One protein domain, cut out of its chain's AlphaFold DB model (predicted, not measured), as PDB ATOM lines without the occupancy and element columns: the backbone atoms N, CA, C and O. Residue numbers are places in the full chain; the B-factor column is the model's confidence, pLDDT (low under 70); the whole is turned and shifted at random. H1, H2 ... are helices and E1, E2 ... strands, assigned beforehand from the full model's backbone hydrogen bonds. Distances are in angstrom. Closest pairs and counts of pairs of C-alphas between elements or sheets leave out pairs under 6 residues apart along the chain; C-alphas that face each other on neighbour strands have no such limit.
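AT A GLANCE: This is residues 71 to 220 of the 223 residues of an uncharacterized protein of Pigmentiphaga sp. H8 (UniProt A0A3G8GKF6). Two twisted sheets stand partly face to face as a sandwich, their strands crossed at 47 degrees, with two short helices, H1 and H2, at one end. One sheet is mixed, in the order E4, E3, E2, E1, E10, E9; the other is all antiparallel, in the order E5, E6, E7, E8, E11. The printed part has 150 residues with two named helices and eleven named strands, in the order H1, E1 to E8, H2, E9 to E11, and the class is mostly strand. It is compact, with a radius of gyration of the C-alphas of 15.0 A and spans of 45, 38 and 26 A.

HOW THE PARTS SIT: The larger sheet, strongly twisted, holds E1 (residues 81 to 83), E2 (101 to 106), E3 (109 to 116) and E4 (121 to 128), a meander, each strand the antiparallel neighbour of the one before. N 103 and O 82 of E2 and E1 are 2.8 A apart, within hydrogen-bond range; so are N 111 and O 104 of E3 and E2, at 2.9 A, and N 112 and O 126 of E4 and E3, at 2.8 A. E4 bends by 58 degrees at residue 125. E10 (204 to 207) is parallel to E1, with N 83 and O 206 2.8 A apart, and antiparallel to E9 (188 to 190), with N 189 and O 205 2.8 A apart. The second sheet holds the meander E5 (134 to 137), E6 (145 to 151), E7 (155 to 163) and E8 (171 to 178), with E11 (209 to 215) antiparallel to E8; N 174 and O 212 are 3.0 A apart. In E5 and E6, N 135 and O 149 are 2.9 A apart; in E6 and E7, N 148 and O 160 are 2.9 A apart; in E7 and E8, N 158 and O 175 are 2.8 A apart. The facing parts of the sheets are 10.2 A centre to centre. H1 (71 to 76) and H2 (179 to 183) only graze both sheets, and are close but not clearly touching: their closest C-alphas, of Leu 73 and Trp 179, are 7.1 A apart. In both, every O i to N i+4 pair is within hydrogen-bond range.

IN THESE COORDINATES: From first to last C-alpha, E7 measures 25.1 A, E8 23.3 A, E3 22.0 A, E4 20.6 A and E6 20.3 A. H1 begins at C-alpha 71 (5.667, -30.825, 19.507), and E11 ends at C-alpha 215 (26.512, -21.707, 42.636).

THE WHOLE: The C-alphas of Glu 72 and Glu 220, the two farthest apart, are 45.4 A apart. The printed part has no cut. The long links are E1 to E2 and E9 to E10. The pLDDT is under 70 at residues 85 to 99, 116 to 120, 139 to 143 and 191 to 203.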
ATOM      1  N   GLN A  71       5.392 -29.965  20.657       97.00
ATOM      2  CA  GLN A  71       5.667 -30.825  19.507       97.00
ATOM      3  C   GLN A  71       6.094 -30.023  18.271       97.00
ATOM      4  O   GLN A  71       7.024 -30.420  17.573       97.00
ATOM      5  N   GLU A  72       5.442 -28.889  17.999       95.75
ATOM      6  CA  GLU A  72       5.848 -28.001  16.906       95.75
ATOM      7  C   GLU A  72       7.260 -27.458  17.132       95.75
ATOM      8  O   GLU A  72       8.055 -27.456  16.194       95.75
ATOM      9  N   LEU A  73       7.597 -27.055  18.363       96.75
ATOM     10  CA  LEU A  73       8.941 -26.583  18.699       96.75
ATOM     11  C   LEU A  73       9.993 -27.671  18.444       96.75
ATOM     12  O   LEU A  73      10.983 -27.411  17.763       96.75
ATOM     13  N   LEU A  74       9.758 -28.889  18.940       96.38
ATOM     14  CA  LEU A  74      10.664 -30.028  18.767       96.38
ATOM     15  C   LEU A  74      10.870 -30.386  17.290       96.38
ATOM     16  O   LEU A  74      11.998 -30.634  16.878       96.38
ATOM     17  N   ASN A  75       9.804 -30.367  16.485       95.56
ATOM     18  CA  ASN A  75       9.892 -30.636  15.047       95.56
ATOM     19  C   ASN A  75      10.691 -29.555  14.304       95.56
ATOM     20  O   ASN A  75      11.458 -29.865  13.398       95.56
ATOM     21  N   GLN A  76      10.510 -28.285  14.671       93.50
ATOM     22  CA  GLN A  76      11.196 -27.161  14.023       93.50
ATOM     23  C   GLN A  76      12.671 -27.052  14.432       93.50
ATOM     24  O   GLN A  76      13.492 -26.546  13.668       93.50
ATOM     25  N   MET A  77      13.010 -27.518  15.634       94.00
ATOM     26  CA  MET A  77      14.370 -27.531  16.175       94.00
ATOM     27  C   MET A  77      15.030 -28.916  16.084       94.00
ATOM     28  O   MET A  77      16.046 -29.145  16.740       94.00
ATOM     29  N   ASP A  78      14.476 -29.846  15.301       94.25
ATOM     30  CA  ASP A  78      15.029 -31.194  15.166       94.25
ATOM     31  C   ASP A  78      16.471 -31.130  14.639       94.25
ATOM     32  O   ASP A  78      16.765 -30.462  13.645       94.25
ATOM     33  N   GLY A  79      17.390 -31.785  15.347       88.00
ATOM     34  CA  GLY A  79      18.823 -31.715  15.065       88.00
ATOM     35  C   GLY A  79      19.583 -30.651  15.861       88.00
ATOM     36  O   GLY A  79      20.811 -30.711  15.892       88.00
ATOM     37  N   ALA A  80      18.904 -29.719  16.538       90.38
ATOM     38  CA  ALA A  80      19.574 -28.666  17.294       90.38
ATOM     39  C   ALA A  80      20.313 -29.221  18.522       90.38
ATOM     40  O   ALA A  80      19.788 -30.039  19.279       90.38
ATOM     41  N   GLU A  81      21.523 -28.718  18.754       90.88
ATOM     42  CA  GLU A  81      22.292 -28.974  19.970       90.88
ATOM     43  C   GLU A  81      22.470 -27.664  20.741       90.88
ATOM     44  O   GLU A  81      23.023 -26.692  20.215       90.88
ATOM     45  N   LEU A  82      21.980 -27.626  21.981       89.25
ATOM     46  CA  LEU A  82      21.999 -26.450  22.848       89.25
ATOM     47  C   LEU A  82      22.978 -26.666  23.999       89.25
ATOM     48  O   LEU A  82      22.793 -27.557  24.818       89.25
ATOM     49  N   TYR A  83      24.004 -25.836  24.087       84.56
ATOM     50  CA  TYR A  83      25.095 -25.957  25.046       84.56
ATOM     51  C   TYR A  83      24.971 -24.927  26.167       84.56
ATOM     52  O   TYR A  83      24.613 -23.764  25.933       84.56
ATOM     53  N   PHE A  84      25.317 -25.327  27.391       79.25
ATOM     54  CA  PHE A  84      25.321 -24.421  28.537       79.25
ATOM     55  C   PHE A  84      26.640 -23.644  28.597       79.25
ATOM     56  O   PHE A  84      27.726 -24.215  28.523       79.25
ATOM     57  N   ARG A  85      26.581 -22.324  28.781       69.56
ATOM     58  CA  ARG A  85      27.781 -21.548  29.120       69.56
ATOM     59  C   ARG A  85      28.021 -21.657  30.618       69.56
ATOM     60  O   ARG A  85      27.449 -20.903  31.395       69.56
ATOM     61  N   GLU A  86      28.820 -22.630  31.023       61.16
ATOM     62  CA  GLU A  86      29.153 -22.825  32.431       61.16
ATOM     63  C   GLU A  86      30.214 -21.807  32.861       61.16
ATOM     64  O   GLU A  86      31.307 -21.758  32.299       61.16
ATOM     65  N   VAL A  87      29.882 -20.987  33.861       48.19
ATOM     66  CA  VAL A  87      30.794 -19.996  34.468       48.19
ATOM     67  C   VAL A  87      31.641 -20.626  35.589       48.19
ATOM     68  O   VAL A  87      32.556 -20.001  36.107       48.19
ATOM     69  N   TRP A  88      31.334 -21.862  35.999       46.41
ATOM     70  CA  TRP A  88      31.804 -22.420  37.275       46.41
ATOM     71  C   TRP A  88      33.171 -23.055  37.275       46.41
ATOM     72  O   TRP A  88      33.734 -23.241  38.352       46.41
ATOM     73  N   ASP A  89      33.705 -23.422  36.121       38.25
ATOM     74  CA  ASP A  89      34.982 -24.093  36.136       38.25
ATOM     75  C   ASP A  89      36.094 -23.050  36.025       38.25
ATOM     76  O   ASP A  89      36.321 -22.468  34.972       38.25
ATOM     77  N   ASN A  90      36.871 -22.849  37.091       33.75
ATOM     78  CA  ASN A  90      38.192 -22.221  36.956       33.75
ATOM     79  C   ASN A  90      39.105 -23.016  35.987       33.75
ATOM     80  O   ASN A  90      40.209 -22.567  35.685       33.75
ATOM     81  N   ARG A  91      38.671 -24.194  35.499       38.88
ATOM     82  CA  ARG A  91      39.288 -24.956  34.404       38.88
ATOM     83  C   ARG A  91      38.692 -24.649  33.025       38.88
ATOM     84  O   ARG A  91      39.320 -24.997  32.030       38.88
ATOM     85  N   SER A  92      37.552 -23.958  32.917       40.72
ATOM     86  CA  SER A  92      37.095 -23.377  31.651       40.72
ATOM     87  C   SER A  92      37.790 -22.032  31.461       40.72
ATOM     88  O   SER A  92      37.203 -20.953  31.522       40.72
ATOM     89  N   GLY A  93      39.101 -22.100  31.218       34.12
ATOM     90  CA  GLY A  93      39.882 -20.975  30.727       34.12
ATOM     91  C   GLY A  93      39.356 -20.538  29.364       34.12
ATOM     92  O   GLY A  93      39.907 -20.932  28.353       34.12
ATOM     93  N   TRP A  94      38.260 -19.781  29.340       36.75
ATOM     94  CA  TRP A  94      37.692 -18.981  28.253       36.75
ATOM     95  C   TRP A  94      37.577 -19.557  26.827       36.75
ATOM     96  O   TRP A  94      37.019 -18.860  25.989       36.75
ATOM     97  N   ASN A  95      38.011 -20.780  26.506       37.38
ATOM     98  CA  ASN A  95      38.163 -21.193  25.106       37.38
ATOM     99  C   ASN A  95      38.008 -22.691  24.790       37.38
ATOM    100  O   ASN A  95      38.056 -23.024  23.611       37.38
ATOM    101  N   GLU A  96      37.847 -23.611  25.752       43.38
ATOM    102  CA  GLU A  96      38.353 -24.972  25.478       43.38
ATOM    103  C   GLU A  96      37.334 -26.136  25.409       43.38
ATOM    104  O   GLU A  96      37.473 -26.984  24.538       43.38
ATOM    105  N   LEU A  97      36.173 -26.153  26.062       49.44
ATOM    106  CA  LEU A  97      35.098 -27.110  25.698       49.44
ATOM    107  C   LEU A  97      33.738 -26.431  25.863       49.44
ATOM    108  O   LEU A  97      33.558 -25.716  26.853       49.44
ATOM    109  N   PRO A  98      32.779 -26.567  24.925       53.88
ATOM    110  CA  PRO A  98      31.475 -25.972  25.127       53.88
ATOM    111  C   PRO A  98      30.731 -26.883  26.101       53.88
ATOM    112  O   PRO A  98      30.083 -27.827  25.679       53.88
ATOM    113  N   SER A  99      30.819 -26.580  27.395       62.16
ATOM    114  CA  SER A  99      29.973 -27.151  28.448       62.16
ATOM    115  C   SER A  99      30.183 -28.617  28.840       62.16
ATOM    116  O   SER A  99      30.436 -29.480  28.002       62.16
ATOM    117  N   THR A 100      29.958 -28.926  30.120       73.56
ATOM    118  CA  THR A 100      29.716 -30.303  30.576       73.56
ATOM    119  C   THR A 100      28.283 -30.771  30.321       73.56
ATOM    120  O   THR A 100      28.019 -31.968  30.400       73.56
ATOM    121  N   LEU A 101      27.371 -29.865  29.948       80.69
ATOM    122  CA  LEU A 101      25.958 -30.144  29.713       80.69
ATOM    123  C   LEU A 101      25.486 -29.648  28.343       80.69
ATOM    124  O   LEU A 101      25.818 -28.551  27.885       80.69
ATOM    125  N   ARG A 102      24.620 -30.429  27.704       85.56
ATOM    126  CA  ARG A 102      23.914 -30.006  26.492       85.56
ATOM    127  C   ARG A 102      22.494 -30.543  26.446       85.56
ATOM    128  O   ARG A 102      22.152 -31.487  27.149       85.56
ATOM    129  N   VAL A 103      21.687 -29.961  25.572       91.19
ATOM    130  CA  VAL A 103      20.371 -30.465  25.192       91.19
ATOM    131  C   VAL A 103      20.408 -30.825  23.714       91.19
ATOM    132  O   VAL A 103      20.698 -29.971  22.878       91.19
ATOM    133  N   VAL A 104      20.118 -32.079  23.389       93.25
ATOM    134  CA  VAL A 104      19.974 -32.560  22.014       93.25
ATOM    135  C   VAL A 104      18.492 -32.601  21.685       93.25
ATOM    136  O   VAL A 104      17.731 -33.362  22.280       93.25
ATOM    137  N   VAL A 105      18.076 -31.768  20.740       95.31
ATOM    138  CA  VAL A 105      16.681 -31.673  20.327       95.31
ATOM    139  C   VAL A 105      16.419 -32.655  19.193       95.31
ATOM    140  O   VAL A 105      17.135 -32.696  18.185       95.31
ATOM    141  N   ARG A 106      15.387 -33.472  19.387       95.44
ATOM    142  CA  ARG A 106      14.809 -34.366  18.390       95.44
ATOM    143  C   ARG A 106      13.302 -34.164  18.342       95.44
ATOM    144  O   ARG A 106      12.694 -33.763  19.333       95.44
ATOM    145  N   SER A 107      12.678 -34.521  17.226       93.88
ATOM    146  CA  SER A 107      11.210 -34.525  17.105       93.88
ATOM    147  C   SER A 107      10.510 -35.373  18.183       93.88
ATOM    148  O   SER A 107       9.392 -35.056  18.588       93.88
ATOM    149  N   SER A 108      11.170 -36.416  18.699       93.75
ATOM    150  CA  SER A 108      10.666 -37.258  19.794       93.75
ATOM    151  C   SER A 108      10.844 -36.662  21.195       93.75
ATOM    152  O   SER A 108      10.205 -37.138  22.131       93.75
ATOM    153  N   GLY A 109      11.699 -35.650  21.366       95.75
ATOM    154  CA  GLY A 109      12.020 -35.067  22.666       95.75
ATOM    155  C   GLY A 109      13.332 -34.288  22.673       95.75
ATOM    156  O   GLY A 109      14.169 -34.425  21.783       95.75
ATOM    157  N   ALA A 110      13.529 -33.483  23.713       96.62
ATOM    158  CA  ALA A 110      14.787 -32.790  23.963       96.62
ATOM    159  C   ALA A 110      15.537 -33.484  25.109       96.62
ATOM    160  O   ALA A 110      15.134 -33.401  26.270       96.62
ATOM    161  N   GLU A 111      16.603 -34.208  24.775       94.88
ATOM    162  CA  GLU A 111      17.395 -34.988  25.726       94.88
ATOM    163  C   GLU A 111      18.490 -34.124  26.348       94.88
ATOM    164  O   GLU A 111      19.323 -33.553  25.643       94.88
ATOM    165  N   VAL A 112      18.517 -34.054  27.676       91.00
ATOM    166  CA  VAL A 112      19.600 -33.414  28.420       91.00
ATOM    167  C   VAL A 112      20.706 -34.433  28.632       91.00
ATOM    168  O   VAL A 112      20.468 -35.514  29.174       91.00
ATOM    169  N   GLN A 113      21.916 -34.083  28.218       87.44
ATOM    170  CA  GLN A 113      23.083 -34.948  28.263       87.44
ATOM    171  C   GLN A 113      24.210 -34.281  29.052       87.44
ATOM    172  O   GLN A 113      24.397 -33.065  28.964       87.44
ATOM    173  N   ALA A 114      24.983 -35.087  29.775       80.75
ATOM    174  CA  ALA A 114      26.251 -34.684  30.373       80.75
ATOM    175  C   ALA A 114      27.420 -35.319  29.626       80.75
ATOM    176  O   ALA A 114      27.304 -36.420  29.084       80.75
ATOM    177  N   HIS A 115      28.554 -34.629  29.615       75.56
ATOM    178  CA  HIS A 115      29.801 -35.137  29.073       75.56
ATOM    179  C   HIS A 115      30.713 -35.612  30.198       75.56
ATOM    180  O   HIS A 115      31.071 -34.843  31.093       75.56
ATOM    181  N   ASN A 116      31.151 -36.869  30.126       65.75
ATOM    182  CA  ASN A 116      32.231 -37.344  30.978       65.75
ATOM    183  C   ASN A 116      33.568 -37.146  30.259       65.75
ATOM    184  O   ASN A 116      33.947 -37.939  29.398       65.75
ATOM    185  N   GLN A 117      34.318 -36.121  30.667       56.22
ATOM    186  CA  GLN A 117      35.636 -35.797  30.106       56.22
ATOM    187  C   GLN A 117      36.656 -36.947  30.166       56.22
ATOM    188  O   GLN A 117      37.583 -36.973  29.362       56.22
ATOM    189  N   TRP A 118      36.491 -37.899  31.088       59.50
ATOM    190  CA  TRP A 118      37.388 -39.049  31.229       59.50
ATOM    191  C   TRP A 118      37.011 -40.224  30.325       59.50
ATOM    192  O   TRP A 118      37.836 -41.100  30.088       59.50
ATOM    193  N   GLN A 119      35.770 -40.259  29.839       58.59
ATOM    194  CA  GLN A 119      35.247 -41.322  28.975       58.59
ATOM    195  C   GLN A 119      35.003 -40.843  27.537       58.59
ATOM    196  O   GLN A 119      34.709 -41.663  26.671       58.59
ATOM    197  N   GLY A 120      35.136 -39.535  27.275       65.62
ATOM    198  CA  GLY A 120      35.015 -38.939  25.942       65.62
ATOM    199  C   GLY A 120      33.630 -39.115  25.316       65.62
ATOM    200  O   GLY A 120      33.512 -39.166  24.092       65.62
ATOM    201  N   SER A 121      32.588 -39.277  26.136       73.69
ATOM    202  CA  SER A 121      31.236 -39.597  25.680       73.69
ATOM    203  C   SER A 121      30.170 -38.769  26.392       73.69
ATOM    204  O   SER A 121      30.317 -38.349  27.545       73.69
ATOM    205  N   TRP A 122      29.082 -38.521  25.660       80.00
ATOM    206  CA  TRP A 122      27.856 -37.941  26.191       80.00
ATOM    207  C   TRP A 122      26.938 -39.051  26.687       80.00
ATOM    208  O   TRP A 122      26.777 -40.070  26.013       80.00
ATOM    209  N   PHE A 123      26.304 -38.837  27.833       83.31
ATOM    210  CA  PHE A 123      25.303 -39.744  28.380       83.31
ATOM    211  C   PHE A 123      24.042 -38.973  28.767       83.31
ATOM    212  O   PHE A 123      24.111 -37.832  29.227       83.31
ATOM    213  N   GLY A 124      22.888 -39.599  28.546       88.12
ATOM    214  CA  GLY A 124      21.582 -39.029  28.852       88.12
ATOM    215  C   GLY A 124      21.332 -38.930  30.353       88.12
ATOM    216  O   GLY A 124      21.661 -39.838  31.116       88.12
ATOM    217  N   LEU A 125      20.732 -37.818  30.767       88.56
ATOM    218  CA  LEU A 125      20.328 -37.552  32.148       88.56
ATOM    219  C   LEU A 125      18.810 -37.626  32.282       88.56
ATOM    220  O   LEU A 125      18.287 -38.220  33.222       88.56
ATOM    221  N   CYS A 126      18.105 -37.014  31.333       91.50
ATOM    222  CA  CYS A 126      16.652 -37.012  31.246       91.50
ATOM    223  C   CYS A 126      16.191 -36.475  29.888       91.50
ATOM    224  O   CYS A 126      16.980 -35.905  29.136       91.50
ATOM    225  N   THR A 127      14.887 -36.561  29.627       95.00
ATOM    226  CA  THR A 127      14.292 -36.073  28.380       95.00
ATOM    227  C   THR A 127      13.059 -35.229  28.660       95.00
ATOM    228  O   THR A 127      12.169 -35.631  29.408       95.00
ATOM    229  N   LEU A 128      13.005 -34.059  28.030       96.12
ATOM    230  CA  LEU A 128      11.824 -33.210  27.958       96.12
ATOM    231  C   LEU A 128      10.937 -33.691  26.805       96.12
ATOM    232  O   LEU A 128      11.398 -33.834  25.670       96.12
ATOM    233  N   LEU A 129       9.664 -33.937  27.103       96.12
ATOM    234  CA  LEU A 129       8.680 -34.517  26.188       96.12
ATOM    235  C   LEU A 129       7.425 -33.635  26.140       96.12
ATOM    236  O   LEU A 129       7.162 -32.904  27.099       96.12
ATOM    237  N   PRO A 130       6.583 -33.741  25.096       93.94
ATOM    238  CA  PRO A 130       5.320 -33.000  25.030       93.94
ATOM    239  C   PRO A 130       4.400 -33.202  26.245       93.94
ATOM    240  O   PRO A 130       3.665 -32.293  26.614       93.94
ATOM    241  N   TRP A 131       4.459 -34.375  26.884       92.25
ATOM    242  CA  TRP A 131       3.692 -34.720  28.091       92.25
ATOM    243  C   TRP A 131       4.511 -34.669  29.392       92.25
ATOM    244  O   TRP A 131       3.963 -34.888  30.468       92.25
ATOM    245  N   SER A 132       5.816 -34.398  29.310       94.81
ATOM    246  CA  SER A 132       6.721 -34.265  30.458       94.81
ATOM    247  C   SER A 132       7.639 -33.078  30.212       94.81
ATOM    248  O   SER A 132       8.770 -33.214  29.746       94.81
ATOM    249  N   THR A 133       7.109 -31.888  30.476       95.25
ATOM    250  CA  THR A 133       7.706 -30.620  30.048       95.25
ATOM    251  C   THR A 133       8.753 -30.066  31.005       95.25
ATOM    252  O   THR A 133       9.304 -29.002  30.742       95.25
ATOM    253  N   ARG A 134       9.043 -30.769  32.102       95.06
ATOM    254  CA  ARG A 134      10.018 -30.372  33.116       95.06
ATOM    255  C   ARG A 134      10.937 -31.535  33.444       95.06
ATOM    256  O   ARG A 134      10.472 -32.655  33.642       95.06
ATOM    257  N   CYS A 135      12.226 -31.254  33.559       91.31
ATOM    258  CA  CYS A 135      13.224 -32.194  34.038       91.31
ATOM    259  C   CYS A 135      14.084 -31.546  35.127       91.31
ATOM    260  O   CYS A 135      14.485 -30.390  35.011       91.31
ATOM    261  N   THR A 136      14.403 -32.317  36.168       90.25
ATOM    262  CA  THR A 136      15.448 -31.965  37.132       90.25
ATOM    263  C   THR A 136      16.663 -32.867  36.939       90.25
ATOM    264  O   THR A 136      16.547 -34.088  36.996       90.25
ATOM    265  N   VAL A 137      17.825 -32.257  36.729       84.94
ATOM    266  CA  VAL A 137      19.109 -32.919  36.509       84.94
ATOM    267  C   VAL A 137      19.975 -32.721  37.743       84.94
ATOM    268  O   VAL A 137      20.412 -31.607  37.999       84.94
ATOM    269  N   SER A 138      20.227 -33.773  38.515       77.50
ATOM    270  CA  SER A 138      21.064 -33.724  39.729       77.50
ATOM    271  C   SER A 138      22.337 -34.566  39.634       77.50
ATOM    272  O   SER A 138      23.312 -34.292  40.328       77.50
ATOM    273  N   SER A 139      22.342 -35.581  38.768       67.50
ATOM    274  CA  SER A 139      23.511 -36.404  38.455       67.50
ATOM    275  C   SER A 139      24.194 -35.871  37.198       67.50
ATOM    276  O   SER A 139      23.516 -35.422  36.277       67.50
ATOM    277  N   GLY A 140      25.527 -35.897  37.153       62.44
ATOM    278  CA  GLY A 140      26.305 -35.409  36.005       62.44
ATOM    279  C   GLY A 140      26.526 -33.892  35.955       62.44
ATOM    280  O   GLY A 140      27.255 -33.433  35.084       62.44
ATOM    281  N   VAL A 141      25.966 -33.126  36.898       66.06
ATOM    282  CA  VAL A 141      26.260 -31.694  37.073       66.06
ATOM    283  C   VAL A 141      27.400 -31.527  38.092       66.06
ATOM    284  O   VAL A 141      27.388 -32.193  39.134       66.06
ATOM    285  N   PRO A 142      28.391 -30.653  37.844       63.97
ATOM    286  CA  PRO A 142      29.490 -30.411  38.779       63.97
ATOM    287  C   PRO A 142      29.047 -29.894  40.164       63.97
ATOM    288  O   PRO A 142      28.022 -29.228  40.310       63.97
ATOM    289  N   ALA A 143      29.877 -30.151  41.183       65.19
ATOM    290  CA  ALA A 143      29.828 -29.510  42.507       65.19
ATOM    291  C   ALA A 143      28.488 -29.620  43.269       65.19
ATOM    292  O   ALA A 143      28.057 -28.673  43.922       65.19
ATOM    293  N   GLY A 144      27.816 -30.771  43.189       73.38
ATOM    294  CA  GLY A 144      26.636 -31.041  44.015       73.38
ATOM    295  C   GLY A 144      25.467 -30.094  43.754       73.38
ATOM    296  O   GLY A 144      24.742 -29.729  44.677       73.38
ATOM    297  N   THR A 145      25.293 -29.664  42.507       78.75
ATOM    298  CA  THR A 145      24.174 -28.808  42.105       78.75
ATOM    299  C   THR A 145      23.188 -29.584  41.238       78.75
ATOM    300  O   THR A 145      23.589 -30.318  40.349       78.75
ATOM    301  N   GLY A 146      21.892 -29.410  41.476       86.19
ATOM    302  CA  GLY A 146      20.825 -29.799  40.567       86.19
ATOM    303  C   GLY A 146      20.355 -28.628  39.706       86.19
ATOM    304  O   GLY A 146      20.241 -27.502  40.185       86.19
ATOM    305  N   LEU A 147      20.045 -28.897  38.441       87.56
ATOM    306  CA  LEU A 147      19.485 -27.973  37.457       87.56
ATOM    307  C   LEU A 147      18.038 -28.334  37.138       87.56
ATOM    308  O   LEU A 147      17.682 -29.507  37.096       87.56
ATOM    309  N   VAL A 148      17.213 -27.331  36.862       91.38
ATOM    310  CA  VAL A 148      15.830 -27.525  36.424       91.38
ATOM    311  C   VAL A 148      15.657 -26.942  35.034       91.38
ATOM    312  O   VAL A 148      15.916 -25.758  34.813       91.38
ATOM    313  N   LEU A 149      15.209 -27.784  34.109       93.38
ATOM    314  CA  LEU A 149      14.904 -27.412  32.740       93.38
ATOM    315  C   LEU A 149      13.410 -27.562  32.477       93.38
ATOM    316  O   LEU A 149      12.787 -28.523  32.932       93.38
ATOM    317  N   ASP A 150      12.870 -26.654  31.678       95.62
ATOM    318  CA  ASP A 150      11.482 -26.655  31.237       95.62
ATOM    319  C   ASP A 150      11.407 -26.405  29.721       95.62
ATOM    320  O   ASP A 150      12.212 -25.654  29.161       95.62
ATOM    321  N   ILE A 151      10.414 -26.997  29.060       96.75
ATOM    322  CA  ILE A 151      10.075 -26.756  27.651       96.75
ATOM    323  C   ILE A 151       8.625 -26.288  27.536       96.75
ATOM    324  O   ILE A 151       7.732 -26.775  28.229       96.75
ATOM    325  N   ASN A 152       8.371 -25.349  26.632       95.81
ATOM    326  CA  ASN A 152       7.018 -24.970  26.238       95.81
ATOM    327  C   ASN A 152       6.937 -24.830  24.708       95.81
ATOM    328  O   ASN A 152       7.849 -25.243  24.000       95.81
ATOM    329  N   GLY A 153       5.836 -24.290  24.185       94.19
ATOM    330  CA  GLY A 153       5.639 -24.175  22.739       94.19
ATOM    331  C   GLY A 153       6.582 -23.218  22.010       94.19
ATOM    332  O   GLY A 153       6.651 -23.291  20.792       94.19
ATOM    333  N   SER A 154       7.315 -22.351  22.713       93.62
ATOM    334  CA  SER A 154       8.177 -21.335  22.101       93.62
ATOM    335  C   SER A 154       9.646 -21.413  22.513       93.62
ATOM    336  O   SER A 154      10.479 -20.777  21.868       93.62
ATOM    337  N   GLN A 155       9.999 -22.155  23.567       94.88
ATOM    338  CA  GLN A 155      11.372 -22.192  24.070       94.88
ATOM    339  C   GLN A 155      11.707 -23.428  24.908       94.88
ATOM    340  O   GLN A 155      10.844 -24.046  25.536       94.88
ATOM    341  N   ILE A 156      13.010 -23.699  24.986       95.25
ATOM    342  CA  ILE A 156      13.632 -24.513  26.033       95.25
ATOM    343  C   ILE A 156      14.295 -23.551  27.020       95.25
ATOM    344  O   ILE A 156      14.957 -22.591  26.621       95.25
ATOM    345  N   SER A 157      14.105 -23.782  28.313       93.25
ATOM    346  CA  SER A 157      14.589 -22.893  29.365       93.25
ATOM    347  C   SER A 157      15.179 -23.650  30.541       93.25
ATOM    348  O   SER A 157      14.821 -24.789  30.818       93.25
ATOM    349  N   VAL A 158      16.076 -22.976  31.243       89.25
ATOM    350  CA  VAL A 158      16.568 -23.343  32.564       89.25
ATOM    351  C   VAL A 158      15.862 -22.413  33.536       89.25
ATOM    352  O   VAL A 158      15.967 -21.196  33.386       89.25
ATOM    353  N   SER A 159      15.113 -22.964  34.486       85.81
ATOM    354  CA  SER A 159      14.289 -22.175  35.410       85.81
ATOM    355  C   SER A 159      14.891 -22.035  36.802       85.81
ATOM    356  O   SER A 159      14.471 -21.165  37.566       85.81
ATOM    357  N   GLY A 160      15.867 -22.874  37.149       84.69
ATOM    358  CA  GLY A 160      16.507 -22.815  38.453       84.69
ATOM    359  C   GLY A 160      17.670 -23.779  38.615       84.69
ATOM    360  O   GLY A 160      17.879 -24.695  37.819       84.69
ATOM    361  N   ALA A 161      18.400 -23.573  39.707       86.12
ATOM    362  CA  ALA A 161      19.350 -24.527  40.253       86.12
ATOM    363  C   ALA A 161      19.182 -24.611  41.772       86.12
ATOM    364  O   ALA A 161      18.608 -23.713  42.382       86.12
ATOM    365  N   HIS A 162      19.665 -25.690  42.373       87.38
ATOM    366  CA  HIS A 162      19.654 -25.905  43.822       87.38
ATOM    367  C   HIS A 162      20.833 -26.788  44.233       87.38
ATOM    368  O   HIS A 162      21.321 -27.565  43.421       87.38
ATOM    369  N   CYS A 163      21.281 -26.721  45.485       86.56
ATOM    370  CA  CYS A 163      22.233 -27.714  45.987       86.56
ATOM    371  C   CYS A 163      21.524 -29.059  46.178       86.56
ATOM    372  O   CYS A 163      20.405 -29.107  46.694       86.56
ATOM    373  N   ILE A 164      22.155 -30.148  45.740       87.75
ATOM    374  CA  ILE A 164      21.622 -31.501  45.932       87.75
ATOM    375  C   ILE A 164      21.742 -31.909  47.410       87.75
ATOM    376  O   ILE A 164      22.553 -31.334  48.141       87.75
ATOM    377  N   PRO A 165      20.978 -32.917  47.871       86.38
ATOM    378  CA  PRO A 165      21.087 -33.406  49.242       86.38
ATOM    379  C   PRO A 165      22.536 -33.735  49.639       86.38
ATOM    380  O   PRO A 165      23.252 -34.402  48.895       86.38
ATOM    381  N   GLY A 166      22.958 -33.264  50.816       85.62
ATOM    382  CA  GLY A 166      24.331 -33.411  51.319       85.62
ATOM    383  C   GLY A 166      25.283 -32.269  50.945       85.62
ATOM    384  O   GLY A 166      26.411 -32.260  51.424       85.62
ATOM    385  N   TYR A 167      24.838 -31.305  50.135       86.50
ATOM    386  CA  TYR A 167      25.574 -30.076  49.838       86.50
ATOM    387  C   TYR A 167      24.864 -28.861  50.442       86.50
ATOM    388  O   TYR A 167      23.635 -28.786  50.479       86.50
ATOM    389  N   TYR A 168      25.656 -27.892  50.885       84.81
ATOM    390  CA  TYR A 168      25.213 -26.654  51.519       84.81
ATOM    391  C   TYR A 168      25.561 -25.449  50.647       84.81
ATOM    392  O   TYR A 168      26.459 -25.523  49.813       84.81
ATOM    393  N   GLY A 169      24.868 -24.329  50.851       86.25
ATOM    394  CA  GLY A 169      25.084 -23.091  50.105       86.25
ATOM    395  C   GLY A 169      23.874 -22.703  49.260       86.25
ATOM    396  O   GLY A 169      22.731 -22.886  49.676       86.25
ATOM    397  N   SER A 170      24.125 -22.124  48.086       83.56
ATOM    398  CA  SER A 170      23.072 -21.652  47.186       83.56
ATOM    399  C   SER A 170      23.441 -21.895  45.730       83.56
ATOM    400  O   SER A 170      24.618 -21.865  45.372       83.56
ATOM    401  N   ALA A 171      22.431 -22.095  44.890       82.62
ATOM    402  CA  ALA A 171      22.589 -22.126  43.449       82.62
ATOM    403  C   ALA A 171      21.423 -21.407  42.772       82.62
ATOM    404  O   ALA A 171      20.309 -21.367  43.287       82.62
ATOM    405  N   SER A 172      21.695 -20.825  41.612       80.25
ATOM    406  CA  SER A 172      20.707 -20.200  40.747       80.25
ATOM    407  C   SER A 172      21.121 -20.383  39.294       80.25
ATOM    408  O   SER A 172      22.294 -20.286  38.934       80.25
ATOM    409  N   ALA A 173      20.137 -20.666  38.457       81.25
ATOM    410  CA  ALA A 173      20.320 -20.809  37.030       81.25
ATOM    411  C   ALA A 173      19.092 -20.252  36.346       81.25
ATOM    412  O   ALA A 173      17.974 -20.609  36.709       81.25
ATOM    413  N   TRP A 174      19.296 -19.412  35.349       85.12
ATOM    414  CA  TRP A 174      18.244 -19.069  34.414       85.12
ATOM    415  C   TRP A 174      18.878 -18.899  33.048       85.12
ATOM    416  O   TRP A 174      19.944 -18.307  32.935       85.12
ATOM    417  N   ALA A 175      18.262 -19.460  32.022       86.88
ATOM    418  CA  ALA A 175      18.674 -19.272  30.640       86.88
ATOM    419  C   ALA A 175      17.520 -19.671  29.732       86.88
ATOM    420  O   ALA A 175      16.696 -20.508  30.100       86.88
ATOM    421  N   VAL A 176      17.460 -19.092  28.540       90.19
ATOM    422  CA  VAL A 176      16.386 -19.365  27.587       90.19
ATOM    423  C   VAL A 176      16.961 -19.519  26.192       90.19
ATOM    424  O   VAL A 176      17.822 -18.761  25.745       90.19
ATOM    425  N   TYR A 177      16.439 -20.493  25.465       92.75
ATOM    426  CA  TYR A 177      16.667 -20.618  24.041       92.75
ATOM    427  C   TYR A 177      15.329 -20.767  23.330       92.75
ATOM    428  O   TYR A 177      14.699 -21.825  23.359       92.75
ATOM    429  N   SER A 178      14.868 -19.652  22.763       94.06
ATOM    430  CA  SER A 178      13.589 -19.575  22.070       94.06
ATOM    431  C   SER A 178      13.699 -19.965  20.600       94.06
ATOM    432  O   SER A 178      14.786 -19.988  20.012       94.06
ATOM    433  N   TRP A 179      12.544 -20.219  19.991       93.38
ATOM    434  CA  TRP A 179      12.404 -20.365  18.549       93.38
ATOM    435  C   TRP A 179      13.020 -19.185  17.783       93.38
ATOM    436  O   TRP A 179      13.721 -19.386  16.795       93.38
ATOM    437  N   GLU A 180      12.809 -17.952  18.244       92.75
ATOM    438  CA  GLU A 180      13.350 -16.753  17.598       92.75
ATOM    439  C   GLU A 180      14.878 -16.740  17.649       92.75
ATOM    440  O   GLU A 180      15.514 -16.431  16.639       92.75
ATOM    441  N   ASN A 181      15.471 -17.143  18.780       91.38
ATOM    442  CA  ASN A 181      16.921 -17.296  18.903       91.38
ATOM    443  C   ASN A 181      17.448 -18.348  17.922       91.38
ATOM    444  O   ASN A 181      18.436 -18.103  17.231       91.38
ATOM    445  N   TYR A 182      16.763 -19.490  17.811       91.62
ATOM    446  CA  TYR A 182      17.124 -20.541  16.864       91.62
ATOM    447  C   TYR A 182      17.043 -20.066  15.407       91.62
ATOM    448  O   TYR A 182      18.010 -20.189  14.651       91.62
ATOM    449  N   LYS A 183      15.930 -19.435  15.025       92.69
ATOM    450  CA  LYS A 183      15.722 -18.870  13.686       92.69
ATOM    451  C   LYS A 183      16.766 -17.805  13.341       92.69
ATOM    452  O   LYS A 183      17.225 -17.747  12.204       92.69
ATOM    453  N   ALA A 184      17.157 -16.982  14.314       90.12
ATOM    454  CA  ALA A 184      18.190 -15.962  14.157       90.12
ATOM    455  C   ALA A 184      19.626 -16.513  14.242       90.12
ATOM    456  O   ALA A 184      20.574 -15.739  14.124       90.12
ATOM    457  N   GLN A 185      19.802 -17.823  14.467       88.19
ATOM    458  CA  GLN A 185      21.103 -18.460  14.703       88.19
ATOM    459  C   GLN A 185      21.881 -17.805  15.862       88.19
ATOM    460  O   GLN A 185      23.115 -17.758  15.877       88.19
ATOM    461  N   ALA A 186      21.157 -17.293  16.860       85.56
ATOM    462  CA  ALA A 186      21.738 -16.598  17.995       85.56
ATOM    463  C   ALA A 186      22.652 -17.543  18.785       85.56
ATOM    464  O   ALA A 186      22.278 -18.654  19.155       85.56
ATOM    465  N   GLY A 187      23.888 -17.110  19.027       78.75
ATOM    466  CA  GLY A 187      24.864 -17.921  19.748       78.75
ATOM    467  C   GLY A 187      25.308 -19.192  19.022       78.75
ATOM    468  O   GLY A 187      25.901 -20.045  19.683       78.75
ATOM    469  N   TYR A 188      25.052 -19.319  17.712       85.50
ATOM    470  CA  TYR A 188      25.580 -20.413  16.901       85.50
ATOM    471  C   TYR A 188      27.115 -20.429  16.915       85.50
ATOM    472  O   TYR A 188      27.785 -19.388  16.899       85.50
ATOM    473  N   PHE A 189      27.682 -21.626  16.924       78.88
ATOM    474  CA  PHE A 189      29.105 -21.861  16.760       78.88
ATOM    475  C   PHE A 189      29.343 -23.160  15.994       78.88
ATOM    476  O   PHE A 189      28.550 -24.092  16.061       78.88
ATOM    477  N   ALA A 190      30.472 -23.227  15.296       76.31
ATOM    478  CA  ALA A 190      30.965 -24.437  14.655       76.31
ATOM    479  C   ALA A 190      32.493 -24.440  14.682       76.31
ATOM    480  O   ALA A 190      33.115 -23.388  14.522       76.31
ATOM    481  N   ASN A 191      33.097 -25.614  14.874       63.38
ATOM    482  CA  ASN A 191      34.542 -25.847  14.760       63.38
ATOM    483  C   ASN A 191      35.439 -24.975  15.661       63.38
ATOM    484  O   ASN A 191      36.631 -24.838  15.386       63.38
ATOM    485  N   LYS A 192      34.910 -24.395  16.746       54.03
ATOM    486  CA  LYS A 192      35.690 -23.472  17.587       54.03
ATOM    487  C   LYS A 192      36.817 -24.144  18.388       54.03
ATOM    488  O   LYS A 192      37.764 -23.456  18.742       54.03
ATOM    489  N   ASN A 193      36.785 -25.468  18.586       50.53
ATOM    490  CA  ASN A 193      37.687 -26.158  19.526       50.53
ATOM    491  C   ASN A 193      38.522 -27.270  18.868       50.53
ATOM    492  O   ASN A 193      38.782 -28.310  19.459       50.53
ATOM    493  N   ARG A 194      38.975 -27.058  17.625       43.47
ATOM    494  CA  ARG A 194      39.770 -28.037  16.852       43.47
ATOM    495  C   ARG A 194      41.174 -28.330  17.423       43.47
ATOM    496  O   ARG A 194      41.907 -29.099  16.819       43.47
ATOM    497  N   ARG A 195      41.572 -27.675  18.521       45.78
ATOM    498  CA  ARG A 195      42.884 -27.832  19.177       45.78
ATOM    499  C   ARG A 195      42.869 -28.785  20.378       45.78
ATOM    500  O   ARG A 195      43.898 -28.934  21.021       45.78
ATOM    501  N   LEU A 196      41.723 -29.377  20.709       47.47
ATOM    502  CA  LEU A 196      41.564 -30.198  21.906       47.47
ATOM    503  C   LEU A 196      41.139 -31.593  21.481       47.47
ATOM    504  O   LEU A 196      39.977 -31.853  21.184       47.47
ATOM    505  N   ASP A 197      42.131 -32.473  21.419       40.66
ATOM    506  CA  ASP A 197      42.057 -33.832  20.877       40.66
ATOM    507  C   ASP A 197      41.215 -34.814  21.720       40.66
ATOM    508  O   ASP A 197      41.240 -36.016  21.468       40.66
ATOM    509  N   SER A 198      40.470 -34.354  22.732       42.06
ATOM    510  CA  SER A 198      39.763 -35.253  23.654       42.06
ATOM    511  C   SER A 198      38.367 -35.677  23.195       42.06
ATOM    512  O   SER A 198      37.836 -36.639  23.744       42.06
ATOM    513  N   VAL A 199      37.779 -35.034  22.179       44.97
ATOM    514  CA  VAL A 199      36.490 -35.456  21.607       44.97
ATOM    515  C   VAL A 199      36.549 -35.324  20.091       44.97
ATOM    516  O   VAL A 199      36.767 -34.240  19.553       44.97
ATOM    517  N   ALA A 200      36.405 -36.445  19.391       42.12
ATOM    518  CA  ALA A 200      36.521 -36.519  17.942       42.12
ATOM    519  C   ALA A 200      35.664 -35.447  17.226       42.12
ATOM    520  O   ALA A 200      34.440 -35.478  17.278       42.12
ATOM    521  N   ASN A 201      36.346 -34.550  16.502       49.16
ATOM    522  CA  ASN A 201      35.841 -33.667  15.445       49.16
ATOM    523  C   ASN A 201      34.724 -32.665  15.800       49.16
ATOM    524  O   ASN A 201      33.568 -32.859  15.450       49.16
ATOM    525  N   GLY A 202      35.122 -31.496  16.315       55.16
ATOM    526  CA  GLY A 202      34.483 -30.211  15.992       55.16
ATOM    527  C   GLY A 202      33.033 -30.042  16.454       55.16
ATOM    528  O   GLY A 202      32.097 -30.259  15.696       55.16
ATOM    529  N   TYR A 203      32.843 -29.525  17.666       68.06
ATOM    530  CA  TYR A 203      31.517 -29.132  18.141       68.06
ATOM    531  C   TYR A 203      30.873 -28.066  17.253       68.06
ATOM    532  O   TYR A 203      31.516 -27.088  16.845       68.06
ATOM    533  N   SER A 204      29.572 -28.226  17.033       77.12
ATOM    534  CA  SER A 204      28.714 -27.181  16.497       77.12
ATOM    535  C   SER A 204      27.362 -27.212  17.182       77.12
ATOM    536  O   SER A 204      26.914 -28.265  17.623       77.12
ATOM    537  N   GLY A 205      26.726 -26.059  17.284       85.94
ATOM    538  CA  GLY A 205      25.441 -25.926  17.945       85.94
ATOM    539  C   GLY A 205      25.216 -24.494  18.376       85.94
ATOM    540  O   GLY A 205      25.808 -23.563  17.828       85.94
ATOM    541  N   HIS A 206      24.368 -24.320  19.375       86.69
ATOM    542  CA  HIS A 206      23.990 -23.018  19.895       86.69
ATOM    543  C   HIS A 206      24.240 -22.959  21.387       86.69
ATOM    544  O   HIS A 206      24.073 -23.947  22.088       86.69
ATOM    545  N   PHE A 207      24.605 -21.794  21.904       84.75
ATOM    546  CA  PHE A 207      24.579 -21.588  23.347       84.75
ATOM    547  C   PHE A 207      23.181 -21.191  23.807       84.75
ATOM    548  O   PHE A 207      22.547 -20.359  23.155       84.75
ATOM    549  N   LEU A 208      22.749 -21.690  24.967       82.12
ATOM    550  CA  LEU A 208      21.627 -21.084  25.687       82.12
ATOM    551  C   LEU A 208      21.883 -19.572  25.841       82.12
ATOM    552  O   LEU A 208      23.010 -19.148  26.118       82.12
ATOM    553  N   GLN A 209      20.855 -18.762  25.596       82.62
ATOM    554  CA  GLN A 209      20.945 -17.302  25.591       82.62
ATOM    555  C   GLN A 209      20.284 -16.716  26.836       82.62
ATOM    556  O   GLN A 209      19.641 -17.435  27.601       82.62
ATOM    557  N   SER A 210      20.446 -15.399  27.012       71.38
ATOM    558  CA  SER A 210      19.703 -14.598  27.991       71.38
ATOM    559  C   SER A 210      19.652 -15.282  29.352       71.38
ATOM    560  O   SER A 210      18.589 -15.718  29.779       71.38
ATOM    561  N   GLY A 211      20.819 -15.477  29.965       71.94
ATOM    562  CA  GLY A 211      20.923 -16.308  31.149       71.94
ATOM    563  C   GLY A 211      22.204 -16.136  31.941       71.94
ATOM    564  O   GLY A 211      23.199 -15.611  31.441       71.94
ATOM    565  N   ASN A 212      22.162 -16.609  33.182       71.06
ATOM    566  CA  ASN A 212      23.305 -16.734  34.068       71.06
ATOM    567  C   ASN A 212      23.206 -18.027  34.888       71.06
ATOM    568  O   ASN A 212      22.120 -18.553  35.139       71.06
ATOM    569  N   PHE A 213      24.356 -18.498  35.351       74.75
ATOM    570  CA  PHE A 213      24.488 -19.669  36.197       74.75
ATOM    571  C   PHE A 213      25.465 -19.387  37.339       74.75
ATOM    572  O   PHE A 213      26.630 -19.074  37.108       74.75
ATOM    573  N   SER A 214      25.005 -19.515  38.582       71.88
ATOM    574  CA  SER A 214      25.779 -19.233  39.795       71.88
ATOM    575  C   SER A 214      25.543 -20.315  40.843       71.88
ATOM    576  O   SER A 214      24.398 -20.658  41.112       71.88
ATOM    577  N   SER A 215      26.601 -20.819  41.475       75.00
ATOM    578  CA  SER A 215      26.512 -21.707  42.636       75.00
ATOM    579  C   SER A 215      27.700 -21.535  43.537       75.00
ATOM    580  O   SER A 215      28.814 -21.236  43.112       75.00
ATOM    581  N   SER A 216      27.404 -21.768  44.799       80.06
ATOM    582  CA  SER A 216      28.335 -21.902  45.892       80.06
ATOM    583  C   SER A 216      28.004 -23.175  46.675       80.06
ATOM    584  O   SER A 216      28.043 -23.145  47.900       80.06
ATOM    585  N   CYS A 217      27.572 -24.249  46.006       81.50
ATOM    586  CA  CYS A 217      27.296 -25.524  46.660       81.50
ATOM    587  C   CYS A 217      28.612 -26.184  47.093       81.50
ATOM    588  O   CYS A 217      29.528 -26.356  46.288       81.50
ATOM    589  N   PHE A 218      28.711 -26.551  48.366       81.69
ATOM    590  CA  PHE A 218      29.889 -27.197  48.940       81.69
ATOM    591  C   PHE A 218      29.493 -28.355  49.852       81.69
ATOM    592  O   PHE A 218      28.409 -28.369  50.435       81.69
ATOM    593  N   TYR A 219      30.386 -29.334  49.969       82.25
ATOM    594  CA  TYR A 219      30.275 -30.406  50.950       82.25
ATOM    595  C   TYR A 219      31.011 -29.981  52.222       82.25
ATOM    596  O   TYR A 219      32.165 -29.552  52.149       82.25
ATOM    597  N   GLU A 220      30.359 -30.075  53.376       75.44
ATOM    598  CA  GLU A 220      31.018 -29.818  54.657       75.44
ATOM    599  C   GLU A 220      31.880 -31.037  55.012       75.44
ATOM    600  O   GLU A 220      31.369 -32.151  55.138       75.44
TER     601      GLU A 220